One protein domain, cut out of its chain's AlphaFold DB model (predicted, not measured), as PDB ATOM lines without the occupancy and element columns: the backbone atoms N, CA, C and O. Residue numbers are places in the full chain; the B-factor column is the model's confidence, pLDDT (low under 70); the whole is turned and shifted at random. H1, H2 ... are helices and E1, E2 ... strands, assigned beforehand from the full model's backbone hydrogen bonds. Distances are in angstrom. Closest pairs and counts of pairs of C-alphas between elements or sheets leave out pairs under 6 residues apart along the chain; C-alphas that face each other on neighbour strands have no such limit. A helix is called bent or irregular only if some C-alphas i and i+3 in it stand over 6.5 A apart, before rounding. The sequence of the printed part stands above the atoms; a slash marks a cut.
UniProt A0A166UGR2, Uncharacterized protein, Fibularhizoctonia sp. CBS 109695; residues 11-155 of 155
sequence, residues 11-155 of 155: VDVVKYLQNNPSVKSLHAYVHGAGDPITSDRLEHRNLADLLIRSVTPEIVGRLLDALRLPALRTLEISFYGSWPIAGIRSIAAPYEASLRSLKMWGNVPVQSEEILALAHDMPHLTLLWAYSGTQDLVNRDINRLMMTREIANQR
ATOM      1  N   VAL A  11     -30.264 -33.345  14.763       89.06
ATOM      2  CA  VAL A  11     -30.420 -31.981  14.231       89.06
ATOM      3  C   VAL A  11     -31.584 -31.250  14.901       89.06
ATOM      4  O   VAL A  11     -31.449 -30.076  15.250       89.06
ATOM      5  N   ASP A  12     -32.706 -31.932  15.128       90.69
ATOM      6  CA  ASP A  12     -33.867 -31.335  15.794       90.69
ATOM      7  C   ASP A  12     -33.558 -30.978  17.249       90.69
ATOM      8  O   ASP A  12     -33.961 -29.913  17.719       90.69
ATOM      9  N   VAL A  13     -32.804 -31.828  17.956       91.50
ATOM     10  CA  VAL A  13     -32.367 -31.548  19.332       91.50
ATOM     11  C   VAL A  13     -31.459 -30.321  19.380       91.50
ATOM     12  O   VAL A  13     -31.674 -29.434  20.207       91.50
ATOM     13  N   VAL A  14     -30.478 -30.232  18.476       91.69
ATOM     14  CA  VAL A  14     -29.554 -29.089  18.403       91.69
ATOM     15  C   VAL A  14     -30.318 -27.798  18.099       91.69
ATOM     16  O   VAL A  14     -30.185 -26.822  18.837       91.69
ATOM     17  N   LYS A  15     -31.185 -27.797  17.076       91.38
ATOM     18  CA  LYS A  15     -32.018 -26.631  16.731       91.38
ATOM     19  C   LYS A  15     -32.941 -26.226  17.876       91.38
ATOM     20  O   LYS A  15     -33.112 -25.037  18.137       91.38
ATOM     21  N   TYR A  16     -33.531 -27.199  18.570       93.19
ATOM     22  CA  TYR A  16     -34.376 -26.929  19.727       93.19
ATOM     23  C   TYR A  16     -33.590 -26.214  20.828       93.19
ATOM     24  O   TYR A  16     -34.024 -25.166  21.296       93.19
ATOM     25  N   LEU A  17     -32.420 -26.729  21.207       94.50
ATOM     26  CA  LEU A  17     -31.576 -26.120  22.236       94.50
ATOM     27  C   LEU A  17     -31.071 -24.731  21.821       94.50
ATOM     28  O   LEU A  17     -31.082 -23.808  22.630       94.50
ATOM     29  N   GLN A  18     -30.701 -24.550  20.553       93.94
ATOM     30  CA  GLN A  18     -30.278 -23.255  20.022       93.94
ATOM     31  C   GLN A  18     -31.380 -22.189  20.140       93.94
ATOM     32  O   GLN A  18     -31.105 -21.054  20.521       93.94
ATOM     33  N   ASN A  19     -32.631 -22.560  19.852       95.06
ATOM     34  CA  ASN A  19     -33.778 -21.651  19.926       95.06
ATOM     35  C   ASN A  19     -34.320 -21.461  21.349       95.06
ATOM     36  O   ASN A  19     -35.131 -20.566  21.578       95.06
ATOM     37  N   ASN A  20     -33.893 -22.286  22.308       96.62
ATOM     38  CA  ASN A  20     -34.404 -22.274  23.674       96.62
ATOM     39  C   ASN A  20     -33.263 -22.203  24.711       96.62
ATOM     40  O   ASN A  20     -33.142 -23.093  25.556       96.62
ATOM     41  N   PRO A  21     -32.458 -21.119  24.723       95.25
ATOM     42  CA  PRO A  21     -31.243 -21.017  25.541       95.25
ATOM     43  C   PRO A  21     -31.495 -21.037  27.057       95.25
ATOM     44  O   PRO A  21     -30.564 -21.216  27.843       95.25
ATOM     45  N   SER A  22     -32.737 -20.822  27.501       96.44
ATOM     46  CA  SER A  22     -33.141 -20.854  28.912       96.44
ATOM     47  C   SER A  22     -33.485 -22.258  29.424       96.44
ATOM     48  O   SER A  22     -33.710 -22.420  30.628       96.44
ATOM     49  N   VAL A  23     -33.527 -23.273  28.552       96.62
ATOM     50  CA  VAL A  23     -33.873 -24.649  28.930       96.62
ATOM     51  C   VAL A  23     -32.840 -25.208  29.904       96.62
ATOM     52  O   VAL A  23     -31.638 -25.198  29.652       96.62
ATOM     53  N   LYS A  24     -33.330 -25.723  31.033       97.00
ATOM     54  CA  LYS A  24     -32.496 -26.346  32.073       97.00
ATOM     55  C   LYS A  24     -32.532 -27.865  32.043       97.00
ATOM     56  O   LYS A  24     -31.573 -28.500  32.463       97.00
ATOM     57  N   SER A  25     -33.621 -28.431  31.533       97.06
ATOM     58  CA  SER A  25     -33.833 -29.869  31.456       97.06
ATOM     59  C   SER A  25     -34.413 -30.227  30.097       97.06
ATOM     60  O   SER A  25     -35.366 -29.589  29.645       97.06
ATOM     61  N   LEU A  26     -33.834 -31.234  29.451       95.00
ATOM     62  CA  LEU A  26     -34.320 -31.780  28.195       95.00
ATOM     63  C   LEU A  26     -34.500 -33.288  28.335       95.00
ATOM     64  O   LEU A  26     -33.557 -34.015  28.645       95.00
ATOM     65  N   HIS A  27     -35.710 -33.752  28.035       94.31
ATOM     66  CA  HIS A  27     -36.003 -35.166  27.845       94.31
ATOM     67  C   HIS A  27     -36.331 -35.404  26.372       94.31
ATOM     68  O   HIS A  27     -37.365 -34.956  25.884       94.31
ATOM     69  N   ALA A  28     -35.436 -36.092  25.667       90.06
ATOM     70  CA  ALA A  28     -35.530 -36.323  24.233       90.06
ATOM     71  C   ALA A  28     -35.566 -37.823  23.899       90.06
ATOM     72  O   ALA A  28     -34.771 -38.622  24.403       90.06
ATOM     73  N   TYR A  29     -36.484 -38.198  23.010       89.56
ATOM     74  CA  TYR A  29     -36.498 -39.501  22.347       89.56
ATOM     75  C   TYR A  29     -35.785 -39.337  21.014       89.56
ATOM     76  O   TYR A  29     -36.377 -38.846  20.054       89.56
ATOM     77  N   VAL A  30     -34.502 -39.682  20.978       87.88
ATOM     78  CA  VAL A  30     -33.656 -39.388  19.822       87.88
ATOM     79  C   VAL A  30     -33.599 -40.610  18.920       87.88
ATOM     80  O   VAL A  30     -33.379 -41.721  19.394       87.88
ATOM     81  N   HIS A  31     -33.819 -40.421  17.623       82.31
ATOM     82  CA  HIS A  31     -33.733 -41.488  16.632       82.31
ATOM     83  C   HIS A  31     -32.870 -41.055  15.452       82.31
ATOM     84  O   HIS A  31     -32.962 -39.926  14.976       82.31
ATOM     85  N   GLY A  32     -32.054 -41.989  14.960       75.50
ATOM     86  CA  GLY A  32     -31.150 -41.750  13.839       75.50
ATOM     87  C   GLY A  32     -30.125 -40.637  14.092       75.50
ATOM     88  O   GLY A  32     -30.158 -39.922  15.090       75.50
ATOM     89  N   ALA A  33     -29.180 -40.496  13.166       61.59
ATOM     90  CA  ALA A  33     -28.272 -39.352  13.169       61.59
ATOM     91  C   ALA A  33     -28.912 -38.097  12.539       61.59
ATOM     92  O   ALA A  33     -28.541 -36.985  12.897       61.59
ATOM     93  N   GLY A  34     -29.897 -38.271  11.645       61.62
ATOM     94  CA  GLY A  34     -30.295 -37.222  10.700       61.62
ATOM     95  C   GLY A  34     -29.201 -36.963   9.656       61.62
ATOM     96  O   GLY A  34     -28.260 -37.753   9.531       61.62
ATOM     97  N   ASP A  35     -29.333 -35.864   8.912       60.78
ATOM     98  CA  ASP A  35     -28.273 -35.348   8.038       60.78
ATOM     99  C   ASP A  35     -26.986 -35.055   8.837       60.78
ATOM    100  O   ASP A  35     -27.055 -34.774  10.039       60.78
ATOM    101  N   PRO A  36     -25.796 -35.114   8.206       61.12
ATOM    102  CA  PRO A  36     -24.538 -34.820   8.882       61.12
ATOM    103  C   PRO A  36     -24.566 -33.430   9.528       61.12
ATOM    104  O   PRO A  36     -24.909 -32.431   8.897       61.12
ATOM    105  N   ILE A  37     -24.173 -33.373  10.799       65.00
ATOM    106  CA  ILE A  37     -24.017 -32.125  11.545       65.00
ATOM    107  C   ILE A  37     -22.752 -31.459  11.009       65.00
ATOM    108  O   ILE A  37     -21.640 -31.866  11.330       65.00
ATOM    109  N   THR A  38     -22.927 -30.484  10.125       63.94
ATOM    110  CA  THR A  38     -21.830 -29.729   9.502       63.94
ATOM    111  C   THR A  38     -21.435 -28.484  10.297       63.94
ATOM    112  O   THR A  38     -20.493 -27.799   9.909       63.94
ATOM    113  N   SER A  39     -22.148 -28.165  11.383       59.25
ATOM    114  CA  SER A  39     -21.903 -26.959  12.176       59.25
ATOM    115  C   SER A  39     -20.928 -27.190  13.326       59.25
ATOM    116  O   SER A  39     -20.810 -28.297  13.854       59.25
ATOM    117  N   ASP A  40     -20.314 -26.096  13.773       75.38
ATOM    118  CA  ASP A  40     -19.601 -26.019  15.045       75.38
ATOM    119  C   ASP A  40     -20.460 -26.555  16.204       75.38
ATOM    120  O   ASP A  40     -21.695 -26.464  16.189       75.38
ATOM    121  N   ARG A  41     -19.797 -27.117  17.224       86.88
ATOM    122  CA  ARG A  41     -20.453 -27.643  18.431       86.88
ATOM    123  C   ARG A  41     -21.314 -26.560  19.086       86.88
ATOM    124  O   ARG A  41     -20.804 -25.495  19.433       86.88
ATOM    125  N   LEU A  42     -22.590 -26.850  19.337       92.31
ATOM    126  CA  LEU A  42     -23.486 -25.926  20.031       92.31
ATOM    127  C   LEU A  42     -23.138 -25.878  21.522       92.31
ATOM    128  O   LEU A  42     -23.304 -26.866  22.236       92.31
ATOM    129  N   GLU A  43     -22.715 -24.718  22.022       95.06
ATOM    130  CA  GLU A  43     -22.538 -24.497  23.458       95.06
ATOM    131  C   GLU A  43     -23.854 -24.075  24.122       95.06
ATOM    132  O   GLU A  43     -24.363 -22.983  23.877       95.06
ATOM    133  N   HIS A  44     -24.388 -24.920  25.008       95.31
ATOM    134  CA  HIS A  44     -25.614 -24.639  25.755       95.31
ATOM    135  C   HIS A  44     -25.335 -24.544  27.260       95.31
ATOM    136  O   HIS A  44     -25.244 -25.543  27.976       95.31
ATOM    137  N   ARG A  45     -25.219 -23.311  27.764       95.94
ATOM    138  CA  ARG A  45     -24.718 -23.023  29.122       95.94
ATOM    139  C   ARG A  45     -25.682 -23.333  30.263       95.94
ATOM    140  O   ARG A  45     -25.234 -23.440  31.395       95.94
ATOM    141  N   ASN A  46     -26.978 -23.457  29.987       95.75
ATOM    142  CA  ASN A  46     -27.999 -23.592  31.032       95.75
ATOM    143  C   ASN A  46     -28.537 -25.016  31.204       95.75
ATOM    144  O   ASN A  46     -29.246 -25.271  32.176       95.75
ATOM    145  N   LEU A  47     -28.213 -25.934  30.285       97.06
ATOM    146  CA  LEU A  47     -28.773 -27.284  30.304       97.06
ATOM    147  C   LEU A  47     -28.060 -28.099  31.385       97.06
ATOM    148  O   LEU A  47     -26.887 -28.437  31.241       97.06
ATOM    149  N   ALA A  48     -28.775 -28.378  32.470       96.62
ATOM    150  CA  ALA A  48     -28.277 -29.102  33.629       96.62
ATOM    151  C   ALA A  48     -28.687 -30.578  33.616       96.62
ATOM    152  O   ALA A  48     -27.935 -31.416  34.108       96.62
ATOM    153  N   ASP A  49     -29.839 -30.903  33.028       97.12
ATOM    154  CA  ASP A  49     -30.369 -32.264  33.000       97.12
ATOM    155  C   ASP A  49     -30.661 -32.704  31.563       97.12
ATOM    156  O   ASP A  49     -31.461 -32.081  30.861       97.12
ATOM    157  N   LEU A  50     -30.030 -33.793  31.129       95.25
ATOM    158  CA  LEU A  50     -30.228 -34.382  29.808       95.25
ATOM    159  C   LEU A  50     -30.630 -35.852  29.938       95.25
ATOM    160  O   LEU A  50     -29.839 -36.699  30.353       95.25
ATOM    161  N   LEU A  51     -31.874 -36.140  29.559       94.06
ATOM    162  CA  LEU A  51     -32.424 -37.485  29.438       94.06
ATOM    163  C   LEU A  51     -32.566 -37.836  27.957       94.06
ATOM    164  O   LEU A  51     -33.393 -37.251  27.257       94.06
ATOM    165  N   ILE A  52     -31.815 -38.826  27.488       90.31
ATOM    166  CA  ILE A  52     -31.867 -39.321  26.109       90.31
ATOM    167  C   ILE A  52     -32.424 -40.741  26.128       90.31
ATOM    168  O   ILE A  52     -31.947 -41.586  26.879       90.31
ATOM    169  N   ARG A  53     -33.433 -41.037  25.304       88.06
ATOM    170  CA  ARG A  53     -34.032 -42.379  25.214       88.06
ATOM    171  C   ARG A  53     -34.065 -42.924  23.792       88.06
ATOM    172  O   ARG A  53     -34.196 -42.158  22.846       88.06
ATOM    173  N   SER A  54     -34.094 -44.259  23.694       70.88
ATOM    174  CA  SER A  54     -34.325 -45.040  22.464       70.88
ATOM    175  C   SER A  54     -33.244 -44.890  21.390       70.88
ATOM    176  O   SER A  54     -33.540 -44.835  20.203       70.88
ATOM    177  N   VAL A  55     -31.986 -44.869  21.820       74.69
ATOM    178  CA  VAL A  55     -30.813 -44.580  20.981       74.69
ATOM    179  C   VAL A  55     -29.854 -45.767  20.895       74.69
ATOM    180  O   VAL A  55     -29.883 -46.659  21.740       74.69
ATOM    181  N   THR A  56     -28.985 -45.783  19.883       82.62
ATOM    182  CA  THR A  56     -27.772 -46.617  19.872       82.62
ATOM    183  C   THR A  56     -26.605 -45.833  20.495       82.62
ATOM    184  O   THR A  56     -26.647 -44.597  20.495       82.62
ATOM    185  N   PRO A  57     -25.542 -46.498  20.989       80.00
ATOM    186  CA  PRO A  57     -24.347 -45.816  21.497       80.00
ATOM    187  C   PRO A  57     -23.757 -44.785  20.522       80.00
ATOM    188  O   PRO A  57     -23.358 -43.697  20.928       80.00
ATOM    189  N   GLU A  58     -23.764 -45.097  19.223       83.00
ATOM    190  CA  GLU A  58     -23.273 -44.205  18.168       83.00
ATOM    191  C   GLU A  58     -24.075 -42.898  18.079       83.00
ATOM    192  O   GLU A  58     -23.490 -41.821  17.983       83.00
ATOM    193  N   ILE A  59     -25.409 -42.972  18.147       84.75
ATOM    194  CA  ILE A  59     -26.279 -41.787  18.097       84.75
ATOM    195  C   ILE A  59     -26.030 -40.891  19.312       84.75
ATOM    196  O   ILE A  59     -25.980 -39.670  19.173       84.75
ATOM    197  N   VAL A  60     -25.840 -41.482  20.495       85.69
ATOM    198  CA  VAL A  60     -25.526 -40.714  21.708       85.69
ATOM    199  C   VAL A  60     -24.173 -40.034  21.591       85.69
ATOM    200  O   VAL A  60     -24.080 -38.851  21.903       85.69
ATOM    201  N   GLY A  61     -23.155 -40.755  21.113       85.19
ATOM    202  CA  GLY A  61     -21.833 -40.187  20.858       85.19
ATOM    203  C   GLY A  61     -21.923 -38.974  19.937       85.19
ATOM    204  O   GLY A  61     -21.523 -37.885  20.330       85.19
ATOM    205  N   ARG A  62     -22.576 -39.121  18.776       86.75
ATOM    206  CA  ARG A  62     -22.773 -38.022  17.813       86.75
ATOM    207  C   ARG A  62     -23.556 -36.839  18.394       86.75
ATOM    208  O   ARG A  62     -23.226 -35.693  18.107       86.75
ATOM    209  N   LEU A  63     -24.591 -37.096  19.197       89.31
ATOM    210  CA  LEU A  63     -25.371 -36.041  19.852       89.31
ATOM    211  C   LEU A  63     -24.518 -35.262  20.857       89.31
ATOM    212  O   LEU A  63     -24.539 -34.035  20.849       89.31
ATOM    213  N   LEU A  64     -23.767 -35.957  21.712       89.38
ATOM    214  CA  LEU A  64     -22.893 -35.313  22.694       89.38
ATOM    215  C   LEU A  64     -21.693 -34.635  22.023       89.38
ATOM    216  O   LEU A  64     -21.267 -33.579  22.472       89.38
ATOM    217  N   ASP A  65     -21.208 -35.157  20.897       88.12
ATOM    218  CA  ASP A  65     -20.194 -34.492  20.084       88.12
ATOM    219  C   ASP A  65     -20.699 -33.195  19.458       88.12
ATOM    220  O   ASP A  65     -19.907 -32.277  19.268       88.12
ATOM    221  N   ALA A  66     -21.995 -33.086  19.164       89.94
ATOM    222  CA  ALA A  66     -22.603 -31.864  18.647       89.94
ATOM    223  C   ALA A  66     -22.890 -30.814  19.735       89.94
ATOM    224  O   ALA A  66     -23.196 -29.666  19.408       89.94
ATOM    225  N   LEU A  67     -22.798 -31.184  21.019       91.75
ATOM    226  CA  LEU A  67     -23.227 -30.365  22.150       91.75
ATOM    227  C   LEU A  67     -22.101 -30.136  23.167       91.75
ATOM    228  O   LEU A  67     -21.553 -31.057  23.766       91.75
ATOM    229  N   ARG A  68     -21.833 -28.873  23.492       93.75
ATOM    230  CA  ARG A  68     -21.010 -28.493  24.643       93.75
ATOM    231  C   ARG A  68     -21.912 -28.039  25.787       93.75
ATOM    232  O   ARG A  68     -22.521 -26.975  25.723       93.75
ATOM    233  N   LEU A  69     -21.988 -28.845  26.844       95.62
ATOM    234  CA  LEU A  69     -22.940 -28.678  27.952       95.62
ATOM    235  C   LEU A  69     -22.202 -28.433  29.284       95.62
ATOM    236  O   LEU A  69     -22.152 -29.320  30.132       95.62
ATOM    237  N   PRO A  70     -21.595 -27.249  29.499       94.69
ATOM    238  CA  PRO A  70     -20.731 -27.001  30.661       94.69
ATOM    239  C   PRO A  70     -21.464 -27.037  32.012       94.69
ATOM    240  O   PRO A  70     -20.828 -27.183  33.051       94.69
ATOM    241  N   ALA A  71     -22.791 -26.889  32.016       95.62
ATOM    242  CA  ALA A  71     -23.605 -26.960  33.226       95.62
ATOM    243  C   ALA A  71     -24.232 -28.340  33.469       95.62
ATOM    244  O   ALA A  71     -25.011 -28.472  34.413       95.62
ATOM    245  N   LEU A  72     -23.917 -29.353  32.651       97.06
ATOM    246  CA  LEU A  72     -24.549 -30.668  32.734       97.06
ATOM    247  C   LEU A  72     -24.226 -31.355  34.068       97.06
ATOM    248  O   LEU A  72     -23.068 -31.636  34.374       97.06
ATOM    249  N   ARG A  73     -25.271 -31.639  34.848       97.00
ATOM    250  CA  ARG A  73     -25.226 -32.303  36.161       97.00
ATOM    251  C   ARG A  73     -25.813 -33.705  36.111       97.00
ATOM    252  O   ARG A  73     -25.290 -34.600  36.773       97.00
ATOM    253  N   THR A  74     -26.868 -33.897  35.329       96.25
ATOM    254  CA  THR A  74     -27.549 -35.184  35.189       96.25
ATOM    255  C   THR A  74     -27.497 -35.628  33.739       96.25
ATOM    256  O   THR A  74     -28.039 -34.952  32.866       96.25
ATOM    257  N   LEU A  75     -26.891 -36.787  33.497       94.50
ATOM    258  CA  LEU A  75     -26.948 -37.480  32.217       94.50
ATOM    259  C   LEU A  75     -27.628 -38.828  32.429       94.50
ATOM    260  O   LEU A  75     -27.141 -39.682  33.170       94.50
ATOM    261  N   GLU A  76     -28.772 -39.014  31.787       92.94
ATOM    262  CA  GLU A  76     -29.468 -40.291  31.757       92.94
ATOM    263  C   GLU A  76     -29.645 -40.723  30.309       92.94
ATOM    264  O   GLU A  76     -30.188 -39.993  29.482       92.94
ATOM    265  N   ILE A  77     -29.177 -41.925  30.003       89.06
ATOM    266  CA  ILE A  77     -29.200 -42.466  28.655       89.06
ATOM    267  C   ILE A  77     -29.890 -43.815  28.694       89.06
ATOM    268  O   ILE A  77     -29.484 -44.711  29.429       89.06
ATOM    269  N   SER A  78     -30.928 -43.961  27.881       86.50
ATOM    270  CA  SER A  78     -31.612 -45.219  27.639       86.50
ATOM    271  C   SER A  78     -31.405 -45.660  26.203       86.50
ATOM    272  O   SER A  78     -31.853 -44.994  25.270       86.50
ATOM    273  N   PHE A  79     -30.732 -46.788  26.029       78.06
ATOM    274  CA  PHE A  79     -30.303 -47.300  24.740       78.06
ATOM    275  C   PHE A  79     -30.706 -48.762  24.556       78.06
ATOM    276  O   PHE A  79     -30.943 -49.498  25.515       78.06
ATOM    277  N   TYR A  80     -30.778 -49.178  23.296       70.88
ATOM    278  CA  TYR A  80     -30.959 -50.579  22.932       70.88
ATOM    279  C   TYR A  80     -29.594 -51.215  22.651       70.88
ATOM    280  O   TYR A  80     -28.757 -50.624  21.970       70.88
ATOM    281  N   GLY A  81     -29.382 -52.430  23.159       70.94
ATOM    282  CA  GLY A  81     -28.159 -53.204  22.936       70.94
ATOM    283  C   GLY A  81     -27.134 -53.093  24.063       70.94
ATOM    284  O   GLY A  81     -27.475 -52.734  25.193       70.94
ATOM    285  N   SER A  82     -25.892 -53.461  23.743       72.38
ATOM    286  CA  SER A  82     -24.768 -53.480  24.675       72.38
ATOM    287  C   SER A  82     -23.834 -52.301  24.489       72.38
ATOM    288  O   SER A  82     -23.415 -52.018  23.368       72.38
ATOM    289  N   TRP A  83     -23.456 -51.655  25.590       75.81
ATOM    290  CA  TRP A  83     -22.497 -50.554  25.580       75.81
ATOM    291  C   TRP A  83     -21.297 -50.889  26.470       75.81
ATOM    292  O   TRP A  83     -21.490 -51.087  27.667       75.81
ATOM    293  N   PRO A  84     -20.064 -50.951  25.937       76.81
ATOM    294  CA  PRO A  84     -18.876 -51.161  26.762       76.81
ATOM    295  C   PRO A  84     -18.625 -49.992  27.728       76.81
ATOM    296  O   PRO A  84     -18.840 -48.829  27.371       76.81
ATOM    297  N   ILE A  85     -18.072 -50.275  28.915       78.00
ATOM    298  CA  ILE A  85     -17.751 -49.247  29.925       78.00
ATOM    299  C   ILE A  85     -16.833 -48.147  29.382       78.00
ATOM    300  O   ILE A  85     -16.988 -46.980  29.734       78.00
ATOM    301  N   ALA A  86     -15.912 -48.498  28.479       80.06
ATOM    302  CA  ALA A  86     -15.007 -47.546  27.845       80.06
ATOM    303  C   ALA A  86     -15.783 -46.448  27.103       80.06
ATOM    304  O   ALA A  86     -15.461 -45.272  27.229       80.06
ATOM    305  N   GLY A  87     -16.863 -46.815  26.408       80.75
ATOM    306  CA  GLY A  87     -17.718 -45.845  25.734       80.75
ATOM    307  C   GLY A  87     -18.497 -44.963  26.713       80.75
ATOM    308  O   GLY A  87     -18.645 -43.774  26.453       80.75
ATOM    309  N   ILE A  88     -18.938 -45.511  27.854       81.00
ATOM    310  CA  ILE A  88     -19.587 -44.739  28.932       81.00
ATOM    311  C   ILE A  88     -18.609 -43.709  29.513       81.00
ATOM    312  O   ILE A  88     -18.959 -42.549  29.720       81.00
ATOM    313  N   ARG A  89     -17.356 -44.110  29.731       84.38
ATOM    314  CA  ARG A  89     -16.297 -43.208  30.186       84.38
ATOM    315  C   ARG A  89     -16.046 -42.090  29.177       84.38
ATOM    316  O   ARG A  89     -16.017 -40.927  29.564       84.38
ATOM    317  N   SER A  90     -15.911 -42.422  27.892       85.62
ATOM    318  CA  SER A  90     -15.655 -41.436  26.835       85.62
ATOM    319  C   SER A  90     -16.739 -40.362  26.736       85.62
ATOM    320  O   SER A  90     -16.407 -39.203  26.516       85.62
ATOM    321  N   ILE A  91     -18.016 -40.709  26.937       86.44
ATOM    322  CA  ILE A  91     -19.107 -39.720  26.906       86.44
ATOM    323  C   ILE A  91     -19.208 -38.879  28.183       86.44
ATOM    324  O   ILE A  91     -19.729 -37.769  28.143       86.44
ATOM    325  N   ALA A  92     -18.746 -39.404  29.318       87.19
ATOM    326  CA  ALA A  92     -18.870 -38.748  30.614       87.19
ATOM    327  C   ALA A  92     -17.664 -37.842  30.924       87.19
ATOM    328  O   ALA A  92     -17.831 -36.814  31.579       87.19
ATOM    329  N   ALA A  93     -16.479 -38.181  30.401       88.81
ATOM    330  CA  ALA A  93     -15.231 -37.438  30.589       88.81
ATOM    331  C   ALA A  93     -15.326 -35.931  30.257       88.81
ATOM    332  O   ALA A  93     -14.865 -35.125  31.064       88.81
ATOM    333  N   PRO A  94     -15.981 -35.484  29.162       90.06
ATOM    334  CA  PRO A  94     -16.146 -34.052  28.883       90.06
ATOM    335  C   PRO A  94     -16.903 -33.269  29.967       90.06
ATOM    336  O   PRO A  94     -16.837 -32.040  29.996       90.06
ATOM    337  N   TYR A  95     -17.634 -33.970  30.836       91.06
ATOM    338  CA  TYR A  95     -18.480 -33.402  31.880       91.06
ATOM    339  C   TYR A  95     -17.995 -33.764  33.288       91.06
ATOM    340  O   TYR A  95     -18.714 -33.514  34.250       91.06
ATOM    341  N   GLU A  96     -16.795 -34.331  33.442       89.38
ATOM    342  CA  GLU A  96     -16.275 -34.850  34.717       89.38
ATOM    343  C   GLU A  96     -16.403 -33.846  35.877       89.38
ATOM    344  O   GLU A  96     -16.855 -34.196  36.968       89.38
ATOM    345  N   ALA A  97     -16.105 -32.566  35.629       89.81
ATOM    346  CA  ALA A  97     -16.176 -31.515  36.644       89.81
ATOM    347  C   ALA A  97     -17.616 -31.159  37.080       89.81
ATOM    348  O   ALA A  97     -17.856 -30.795  38.240       89.81
ATOM    349  N   SER A  98     -18.598 -31.247  36.177       93.38
ATOM    350  CA  SER A  98     -19.977 -30.786  36.412       93.38
ATOM    351  C   SER A  98     -20.966 -31.916  36.696       93.38
ATOM    352  O   SER A  98     -21.950 -31.696  37.409       93.38
ATOM    353  N   LEU A  99     -20.706 -33.121  36.187       94.00
ATOM    354  CA  LEU A  99     -21.610 -34.256  36.282       94.00
ATOM    355  C   LEU A  99     -21.703 -34.744  37.735       94.00
ATOM    356  O   LEU A  99     -20.711 -34.835  38.456       94.00
ATOM    357  N   ARG A 100     -22.926 -35.011  38.190       93.69
ATOM    358  CA  ARG A 100     -23.252 -35.497  39.542       93.69
ATOM    359  C   ARG A 100     -24.057 -36.785  39.507       93.69
ATOM    360  O   ARG A 100     -23.963 -37.578  40.441       93.69
ATOM    361  N   SER A 101     -24.834 -36.996  38.448       92.94
ATOM    362  CA  SER A 101     -25.646 -38.189  38.248       92.94
ATOM    363  C   SER A 101     -25.445 -38.731  36.838       92.94
ATOM    364  O   SER A 101     -25.748 -38.039  35.867       92.94
ATOM    365  N   LEU A 102     -25.018 -39.988  36.741       91.25
ATOM    366  CA  LEU A 102     -24.927 -40.742  35.495       91.25
ATOM    367  C   LEU A 102     -25.802 -41.996  35.594       91.25
ATOM    368  O   LEU A 102     -25.595 -42.838  36.468       91.25
ATOM    369  N   LYS A 103     -26.789 -42.117  34.705       88.75
ATOM    370  CA  LYS A 103     -27.694 -43.272  34.642       88.75
ATOM    371  C   LYS A 103     -27.691 -43.876  33.246       88.75
ATOM    372  O   LYS A 103     -28.003 -43.194  32.274       88.75
ATOM    373  N   MET A 104     -27.404 -45.166  33.153       85.88
ATOM    374  CA  MET A 104     -27.312 -45.899  31.895       85.88
ATOM    375  C   MET A 104     -28.314 -47.057  31.892       85.88
ATOM    376  O   MET A 104     -28.123 -48.061  32.574       85.88
ATOM    377  N   TRP A 105     -29.384 -46.908  31.113       80.69
ATOM    378  CA  TRP A 105     -30.436 -47.902  30.911       80.69
ATOM    379  C   TRP A 105     -30.199 -48.637  29.594       80.69
ATOM    380  O   TRP A 105     -30.381 -48.081  28.518       80.69
ATOM    381  N   GLY A 106     -29.817 -49.898  29.669       74.00
ATOM    382  CA  GLY A 106     -29.536 -50.746  28.513       74.00
ATOM    383  C   GLY A 106     -28.864 -52.017  29.001       74.00
ATOM    384  O   GLY A 106     -28.629 -52.142  30.197       74.00
ATOM    385  N   ASN A 107     -28.568 -52.978  28.131       71.06
ATOM    386  CA  ASN A 107     -27.840 -54.163  28.578       71.06
ATOM    387  C   ASN A 107     -26.345 -53.841  28.624       71.06
ATOM    388  O   ASN A 107     -25.631 -54.128  27.675       71.06
ATOM    389  N   VAL A 108     -25.863 -53.177  29.669       65.94
ATOM    390  CA  VAL A 108     -24.438 -52.859  29.792       65.94
ATOM    391  C   VAL A 108     -23.714 -54.156  30.195       65.94
ATOM    392  O   VAL A 108     -23.941 -54.617  31.309       65.94
ATOM    393  N   PRO A 109     -22.857 -54.780  29.359       67.94
ATOM    394  CA  PRO A 109     -22.163 -56.017  29.714       67.94
ATOM    395  C   PRO A 109     -20.972 -55.696  30.624       67.94
ATOM    396  O   PRO A 109     -19.821 -55.868  30.239       67.94
ATOM    397  N   VAL A 110     -21.252 -55.142  31.799       67.94
ATOM    398  CA  VAL A 110     -20.237 -54.661  32.737       67.94
ATOM    399  C   VAL A 110     -20.206 -55.501  33.984       67.94
ATOM    400  O   VAL A 110     -21.241 -55.916  34.515       67.94
ATOM    401  N   GLN A 111     -18.986 -55.710  34.457       70.25
ATOM    402  CA  GLN A 111     -18.733 -56.285  35.763       70.25
ATOM    403  C   GLN A 111     -18.720 -55.181  36.825       70.25
ATOM    404  O   GLN A 111     -18.426 -54.015  36.547       70.25
ATOM    405  N   SER A 112     -19.012 -55.544  38.074       69.12
ATOM    406  CA  SER A 112     -19.042 -54.599  39.198       69.12
ATOM    407  C   SER A 112     -17.730 -53.819  39.363       69.12
ATOM    408  O   SER A 112     -17.752 -52.656  39.757       69.12
ATOM    409  N   GLU A 113     -16.585 -54.422  39.030       73.50
ATOM    410  CA  GLU A 113     -15.261 -53.794  39.132       73.50
ATOM    411  C   GLU A 113     -15.074 -52.623  38.164       73.50
ATOM    412  O   GLU A 113     -14.509 -51.598  38.541       73.50
ATOM    413  N   GLU A 114     -15.602 -52.733  36.945       77.31
ATOM    414  CA  GLU A 114     -15.524 -51.680  35.929       77.31
ATOM    415  C   GLU A 114     -16.376 -50.463  36.311       77.31
ATOM    416  O   GLU A 114     -15.980 -49.317  36.092       77.31
ATOM    417  N   ILE A 115     -17.526 -50.707  36.945       74.88
ATOM    418  CA  ILE A 115     -18.383 -49.657  37.504       74.88
ATOM    419  C   ILE A 115     -17.697 -48.957  38.682       74.88
ATOM    420  O   ILE A 115     -17.770 -47.734  38.791       74.88
ATOM    421  N   LEU A 116     -16.994 -49.704  39.541       74.19
ATOM    422  CA  LEU A 116     -16.200 -49.117  40.625       74.19
ATOM    423  C   LEU A 116     -15.030 -48.285  40.088       74.19
ATOM    424  O   LEU A 116     -14.777 -47.205  40.613       74.19
ATOM    425  N   ALA A 117     -14.350 -48.751  39.037       80.88
ATOM    426  CA  ALA A 117     -13.285 -47.991  38.389       80.88
ATOM    427  C   ALA A 117     -13.819 -46.690  37.768       80.88
ATOM    428  O   ALA A 117     -13.226 -45.633  37.945       80.88
ATOM    429  N   LEU A 118     -14.979 -46.734  37.101       80.12
ATOM    430  CA  LEU A 118     -15.629 -45.529  36.577       80.12
ATOM    431  C   LEU A 118     -16.017 -44.546  37.693       80.12
ATOM    432  O   LEU A 118     -15.838 -43.345  37.532       80.12
ATOM    433  N   ALA A 119     -16.531 -45.045  38.819       80.12
ATOM    434  CA  ALA A 119     -16.864 -44.209  39.971       80.12
ATOM    435  C   ALA A 119     -15.621 -43.558  40.603       80.12
ATOM    436  O   ALA A 119     -15.681 -42.404  41.014       80.12
ATOM    437  N   HIS A 120     -14.502 -44.285  40.659       81.69
ATOM    438  CA  HIS A 120     -13.225 -43.768  41.146       81.69
ATOM    439  C   HIS A 120     -12.680 -42.651  40.243       81.69
ATOM    440  O   HIS A 120     -12.234 -41.618  40.735       81.69
ATOM    441  N   ASP A 121     -12.783 -42.827  38.926       83.25
ATOM    442  CA  ASP A 121     -12.289 -41.858  37.942       83.25
ATOM    443  C   ASP A 121     -13.206 -40.634  37.783       83.25
ATOM    444  O   ASP A 121     -12.861 -39.682  37.094       83.25
ATOM    445  N   MET A 122     -14.380 -40.648  38.414       84.44
ATOM    446  CA  MET A 122     -15.334 -39.545  38.399       84.44
ATOM    447  C   MET A 122     -15.716 -39.165  39.836       84.44
ATOM    448  O   MET A 122     -16.867 -39.360  40.242       84.44
ATOM    449  N   PRO A 123     -14.785 -38.588  40.617       82.25
ATOM    450  CA  PRO A 123     -14.947 -38.385  42.061       82.25
ATOM    451  C   PRO A 123     -16.098 -37.438  42.431       82.25
ATOM    452  O   PRO A 123     -16.535 -37.390  43.578       82.25
ATOM    453  N   HIS A 124     -16.608 -36.667  41.467       87.06
ATOM    454  CA  HIS A 124     -17.752 -35.785  41.662       87.06
ATOM    455  C   HIS A 124     -19.111 -36.463  41.440       87.06
ATOM    456  O   HIS A 124     -20.143 -35.865  41.767       87.06
ATOM    457  N   LEU A 125     -19.149 -37.687  40.898       87.12
ATOM    458  CA  LEU A 125     -20.394 -38.432  40.770       87.12
ATOM    459  C   LEU A 125     -20.925 -38.798  42.156       87.12
ATOM    460  O   LEU A 125     -20.290 -39.486  42.947       87.12
ATOM    461  N   THR A 126     -22.146 -38.354  42.423       86.88
ATOM    462  CA  THR A 126     -22.921 -38.735  43.610       86.88
ATOM    463  C   THR A 126     -23.807 -39.945  43.338       86.88
ATOM    464  O   THR A 126     -24.137 -40.692  44.251       86.88
ATOM    465  N   LEU A 127     -24.177 -40.151  42.070       86.31
ATOM    466  CA  LEU A 127     -24.999 -41.264  41.631       86.31
ATOM    467  C   LEU A 127     -24.428 -41.850  40.341       86.31
ATOM    468  O   LEU A 127     -24.342 -41.157  39.325       86.31
ATOM    469  N   LEU A 128     -24.115 -43.141  40.382       85.31
ATOM    470  CA  LEU A 128     -23.833 -43.950  39.203       85.31
ATOM    471  C   LEU A 128     -24.796 -45.134  39.191       85.31
ATOM    472  O   LEU A 128     -24.844 -45.932  40.130       85.31
ATOM    473  N   TRP A 129     -25.580 -45.231  38.127       83.38
ATOM    474  CA  TRP A 129     -26.507 -46.332  37.922       83.38
ATOM    475  C   TRP A 129     -26.286 -46.930  36.540       83.38
ATOM    476  O   TRP A 129     -26.343 -46.217  35.538       83.38
ATOM    477  N   ALA A 130     -26.052 -48.234  36.491       78.06
ATOM    478  CA  ALA A 130     -25.967 -48.986  35.251       78.06
ATOM    479  C   ALA A 130     -26.804 -50.258  35.373       78.06
ATOM    480  O   ALA A 130     -26.767 -50.945  36.394       78.06
ATOM    481  N   TYR A 131     -27.546 -50.580  34.320       73.19
ATOM    482  CA  TYR A 131     -28.252 -51.850  34.214       73.19
ATOM    483  C   TYR A 131     -27.417 -52.851  33.417       73.19
ATOM    484  O   TYR A 131     -26.965 -52.540  32.321       73.19
ATOM    485  N   SER A 132     -27.213 -54.053  33.953       64.19
ATOM    486  CA  SER A 132     -26.480 -55.141  33.287       64.19
ATOM    487  C   SER A 132     -27.408 -56.331  33.047       64.19
ATOM    488  O   SER A 132     -27.198 -57.409  33.592       64.19
ATOM    489  N   GLY A 133     -28.512 -56.108  32.320       58.28
ATOM    490  CA  GLY A 133     -29.438 -57.136  31.804       58.28
ATOM    491  C   GLY A 133     -30.262 -57.922  32.839       58.28
ATOM    492  O   GLY A 133     -31.452 -58.136  32.648       58.28
ATOM    493  N   THR A 134     -29.656 -58.350  33.939       53.16
ATOM    494  CA  THR A 134     -30.250 -59.130  35.030       53.16
ATOM    495  C   THR A 134     -30.063 -58.470  36.390       53.16
ATOM    496  O   THR A 134     -30.658 -58.921  37.366       53.16
ATOM    497  N   GLN A 135     -29.222 -57.437  36.486       53.28
ATOM    498  CA  GLN A 135     -28.899 -56.785  37.751       53.28
ATOM    499  C   GLN A 135     -28.814 -55.268  37.601       53.28
ATOM    500  O   GLN A 135     -28.178 -54.730  36.692       53.28
ATOM    501  N   ASP A 136     -29.447 -54.601  38.556       55.44
ATOM    502  CA  ASP A 136     -29.268 -53.190  38.841       55.44
ATOM    503  C   ASP A 136     -27.922 -53.020  39.559       55.44
ATOM    504  O   ASP A 136     -27.800 -53.294  40.756       55.44
ATOM    505  N   LEU A 137     -26.897 -52.551  38.846       55.38
ATOM    506  CA  LEU A 137     -25.638 -52.128  39.458       55.38
ATOM    507  C   LEU A 137     -25.836 -50.690  39.949       55.38
ATOM    508  O   LEU A 137     -25.405 -49.708  39.341       55.38
ATOM    509  N   VAL A 138     -26.610 -50.569  41.028       56.16
ATOM    510  CA  VAL A 138     -26.937 -49.292  41.660       56.16
ATOM    511  C   VAL A 138     -25.844 -48.949  42.654       56.16
ATOM    512  O   VAL A 138     -25.755 -49.563  43.717       56.16
ATOM    513  N   ASN A 139     -25.080 -47.901  42.372       54.44
ATOM    514  CA  ASN A 139     -24.176 -47.333  43.353       54.44
ATOM    515  C   ASN A 139     -24.772 -46.031  43.894       54.44
ATOM    516  O   ASN A 139     -24.558 -44.944  43.358       54.44
ATOM    517  N   ARG A 140     -25.620 -46.169  44.922       50.06
ATOM    518  CA  ARG A 140     -26.334 -45.048  45.563       50.06
ATOM    519  C   ARG A 140     -25.433 -44.181  46.444       50.06
ATOM    520  O   ARG A 140     -25.885 -43.119  46.851       50.06
ATOM    521  N   ASP A 141     -24.216 -44.630  46.754       47.31
ATOM    522  CA  ASP A 141     -23.345 -43.941  47.705       47.31
ATOM    523  C   ASP A 141     -21.865 -44.295  47.461       47.31
ATOM    524  O   ASP A 141     -21.249 -45.081  48.186       47.31
ATOM    525  N   ILE A 142     -21.298 -43.744  46.382       53.66
ATOM    526  CA  ILE A 142     -19.912 -43.996  45.942       53.66
ATOM    527  C   ILE A 142     -18.904 -43.758  47.087       53.66
ATOM    528  O   ILE A 142     -17.972 -44.544  47.272       53.66
ATOM    529  N   ASN A 143     -19.150 -42.746  47.927       47.53
ATOM    530  CA  ASN A 143     -18.311 -42.398  49.079       47.53
ATOM    531  C   ASN A 143     -18.242 -43.509  50.138       47.53
ATOM    532  O   ASN A 143     -17.202 -43.713  50.763       47.53
ATOM    533  N   ARG A 144     -19.329 -44.265  50.325       44.16
ATOM    534  CA  ARG A 144     -19.384 -45.353  51.307       44.16
ATOM    535  C   ARG A 144     -18.600 -46.582  50.847       44.16
ATOM    536  O   ARG A 144     -18.014 -47.268  51.678       44.16
ATOM    537  N   LEU A 145     -18.564 -46.847  49.538       50.72
ATOM    538  CA  LEU A 145     -17.850 -48.000  48.980       50.72
ATOM    539  C   LEU A 145     -16.336 -47.795  48.901       50.72
ATOM    540  O   LEU A 145     -15.595 -48.750  49.150       50.72
ATOM    541  N   MET A 146     -15.872 -46.573  48.609       53.09
ATOM    542  CA  MET A 146     -14.438 -46.258  48.613       53.09
ATOM    543  C   MET A 146     -13.819 -46.450  50.010       53.09
ATOM    544  O   MET A 146     -12.785 -47.106  50.124       53.09
ATOM    545  N   MET A 147     -14.519 -46.040  51.078       53.34
ATOM    546  CA  MET A 147     -14.071 -46.267  52.463       53.34
ATOM    547  C   MET A 147     -13.962 -47.756  52.827       53.34
ATOM    548  O   MET A 147     -13.001 -48.169  53.472       53.34
ATOM    549  N   THR A 148     -14.906 -48.602  52.399       51.81
ATOM    550  CA  THR A 148     -14.822 -50.053  52.669       51.81
ATOM    551  C   THR A 148     -13.651 -50.740  51.967       51.81
ATOM    552  O   THR A 148     -13.124 -51.712  52.505       51.81
ATOM    553  N   ARG A 149     -13.218 -50.251  50.794       49.38
ATOM    554  CA  ARG A 149     -12.066 -50.816  50.069       49.38
ATOM    555  C   ARG A 149     -10.732 -50.439  50.712       49.38
ATOM    556  O   ARG A 149      -9.868 -51.300  50.830       49.38
ATOM    557  N   GLU A 150     -10.578 -49.199  51.172       51.03
ATOM    558  CA  GLU A 150      -9.365 -48.773  51.887       51.03
ATOM    559  C   GLU A 150      -9.162 -49.563  53.185       51.03
ATOM    560  O   GLU A 150      -8.054 -50.008  53.467       51.03
ATOM    561  N   ILE A 151     -10.239 -49.835  53.926       49.06
ATOM    562  CA  ILE A 151     -10.179 -50.627  55.165       49.06
ATOM    563  C   ILE A 151      -9.834 -52.101  54.888       49.06
ATOM    564  O   ILE A 151      -9.147 -52.734  55.688       49.06
ATOM    565  N   ALA A 152     -10.298 -52.659  53.764       48.84
ATOM    566  CA  ALA A 152     -10.007 -54.041  53.384       48.84
ATOM    567  C   ALA A 152      -8.564 -54.242  52.887       48.84
ATOM    568  O   ALA A 152      -8.008 -55.308  53.107       48.84
ATOM    569  N   ASN A 153      -7.954 -53.224  52.267       47.31
ATOM    570  CA  ASN A 153      -6.570 -53.272  51.774       47.31
ATOM    571  C   ASN A 153      -5.514 -52.867  52.823       47.31
ATOM    572  O   ASN A 153      -4.321 -52.947  52.547       47.31
ATOM    573  N   GLN A 154      -5.934 -52.409  54.008       45.81
ATOM    574  CA  GLN A 154      -5.058 -52.093  55.148       45.81
ATOM    575  C   GLN A 154      -4.964 -53.237  56.181       45.81
ATOM    576  O   GLN A 154      -4.397 -53.044  57.257       45.81
ATOM    577  N   ARG A 155      -5.529 -54.410  55.878       43.25
ATOM    578  CA  ARG A 155      -5.434 -55.643  56.675       43.25
ATOM    579  C   ARG A 155      -4.630 -56.693  55.928       43.25
ATOM    580  O   ARG A 155      -3.925 -57.451  56.625       43.25
TER     581      ARG A 155
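What this domain is: This is residues 11 to 155 of the 155 residues of an uncharacterized protein of Fibularhizoctonia sp. CBS 109695 (UniProt A0A166UGR2). A six-strand sheet forms a wall, with three helices, H2, H3 and H4, side by side over one face and the other face bare. H1 sits by the edge strand E1 at one end, and beyond E6 at the other end residues 147 to 155, mostly of H5, stick out as an arm. The 145 printed residues hold five named helices and six named strands, in the order H1 E1 E2 H2 E3 H3 E4 H4 E5 E6 H5; the sheet E1 E2 E3 E4 E5 E6 is mixed, and the class is mixed, helices and strands. The whole is compact, with a radius of gyration of the C-alphas of 16.0 A, yet elongated, spanning 57 by 29 by 21 A.

Where its parts are: H1, residues 11 to 19, begins at C-alpha 11 (-30.420, -31.981, 14.231). E1 is residues 25 to 29; E2, residues 49 to 55, is 17.2 A long. H2 is residues 57 to 65, E3 74 to 79, 16.2 A. H3, residues 85 to 95, 16.0 A, is only just irregular: C-alphas 91 and 94 are 6.7 A apart. E4 is residues 101 to 105, H4 112 to 121, E5 127 to 131 and E6 136 to 139. H5, residues 142 to 153, 17.3 A, ends at C-alpha 153 (-6.570, -53.272, 51.774).

How they stand to each other: E1 to E5 are parallel neighbours in turn, with N 26 and O 49 at 2.9 A, N 52 and O 76 at 2.8 A, N 77 and O 103 at 2.9 A, and N 104 and O 129 at 2.8 A, within hydrogen-bond range. E5 and E6 are an antiparallel hairpin, N 137 to O 130 2.9 A. E2-H2-E3, E3-H3-E4 and E4-H4-E5 are strand-helix-strand units, two parallel neighbour strands joined through a helix, each with a right-handed crossover. H2, H3 and H4 are on the same face, at heights over the sheet of 10.4, 10.6 and 10.0 A. H2 and H3 only just touch, with 3 pairs of C-alphas within 8 A, closest Gly 61 and Ile 91, 6.7 A. H3 and H4 touch at C-alphas 89 and 118, 6.8 A, at a shallow tilt of 21 degrees, the same way. H1 only grazes the sheet. H5 is not on it. Every O i to N i+4 pair is within range in H1, H2 and H4; H3 has 5 of 7, H5 7 of 8.

The domain as a whole: The printed part has no cut. The link E1 to E2, 19 residues, is long. Mean pLDDT of the printed part is 79.4; residues 33 to 39, 108 to 110, 112 and 132 to 155 are under 70.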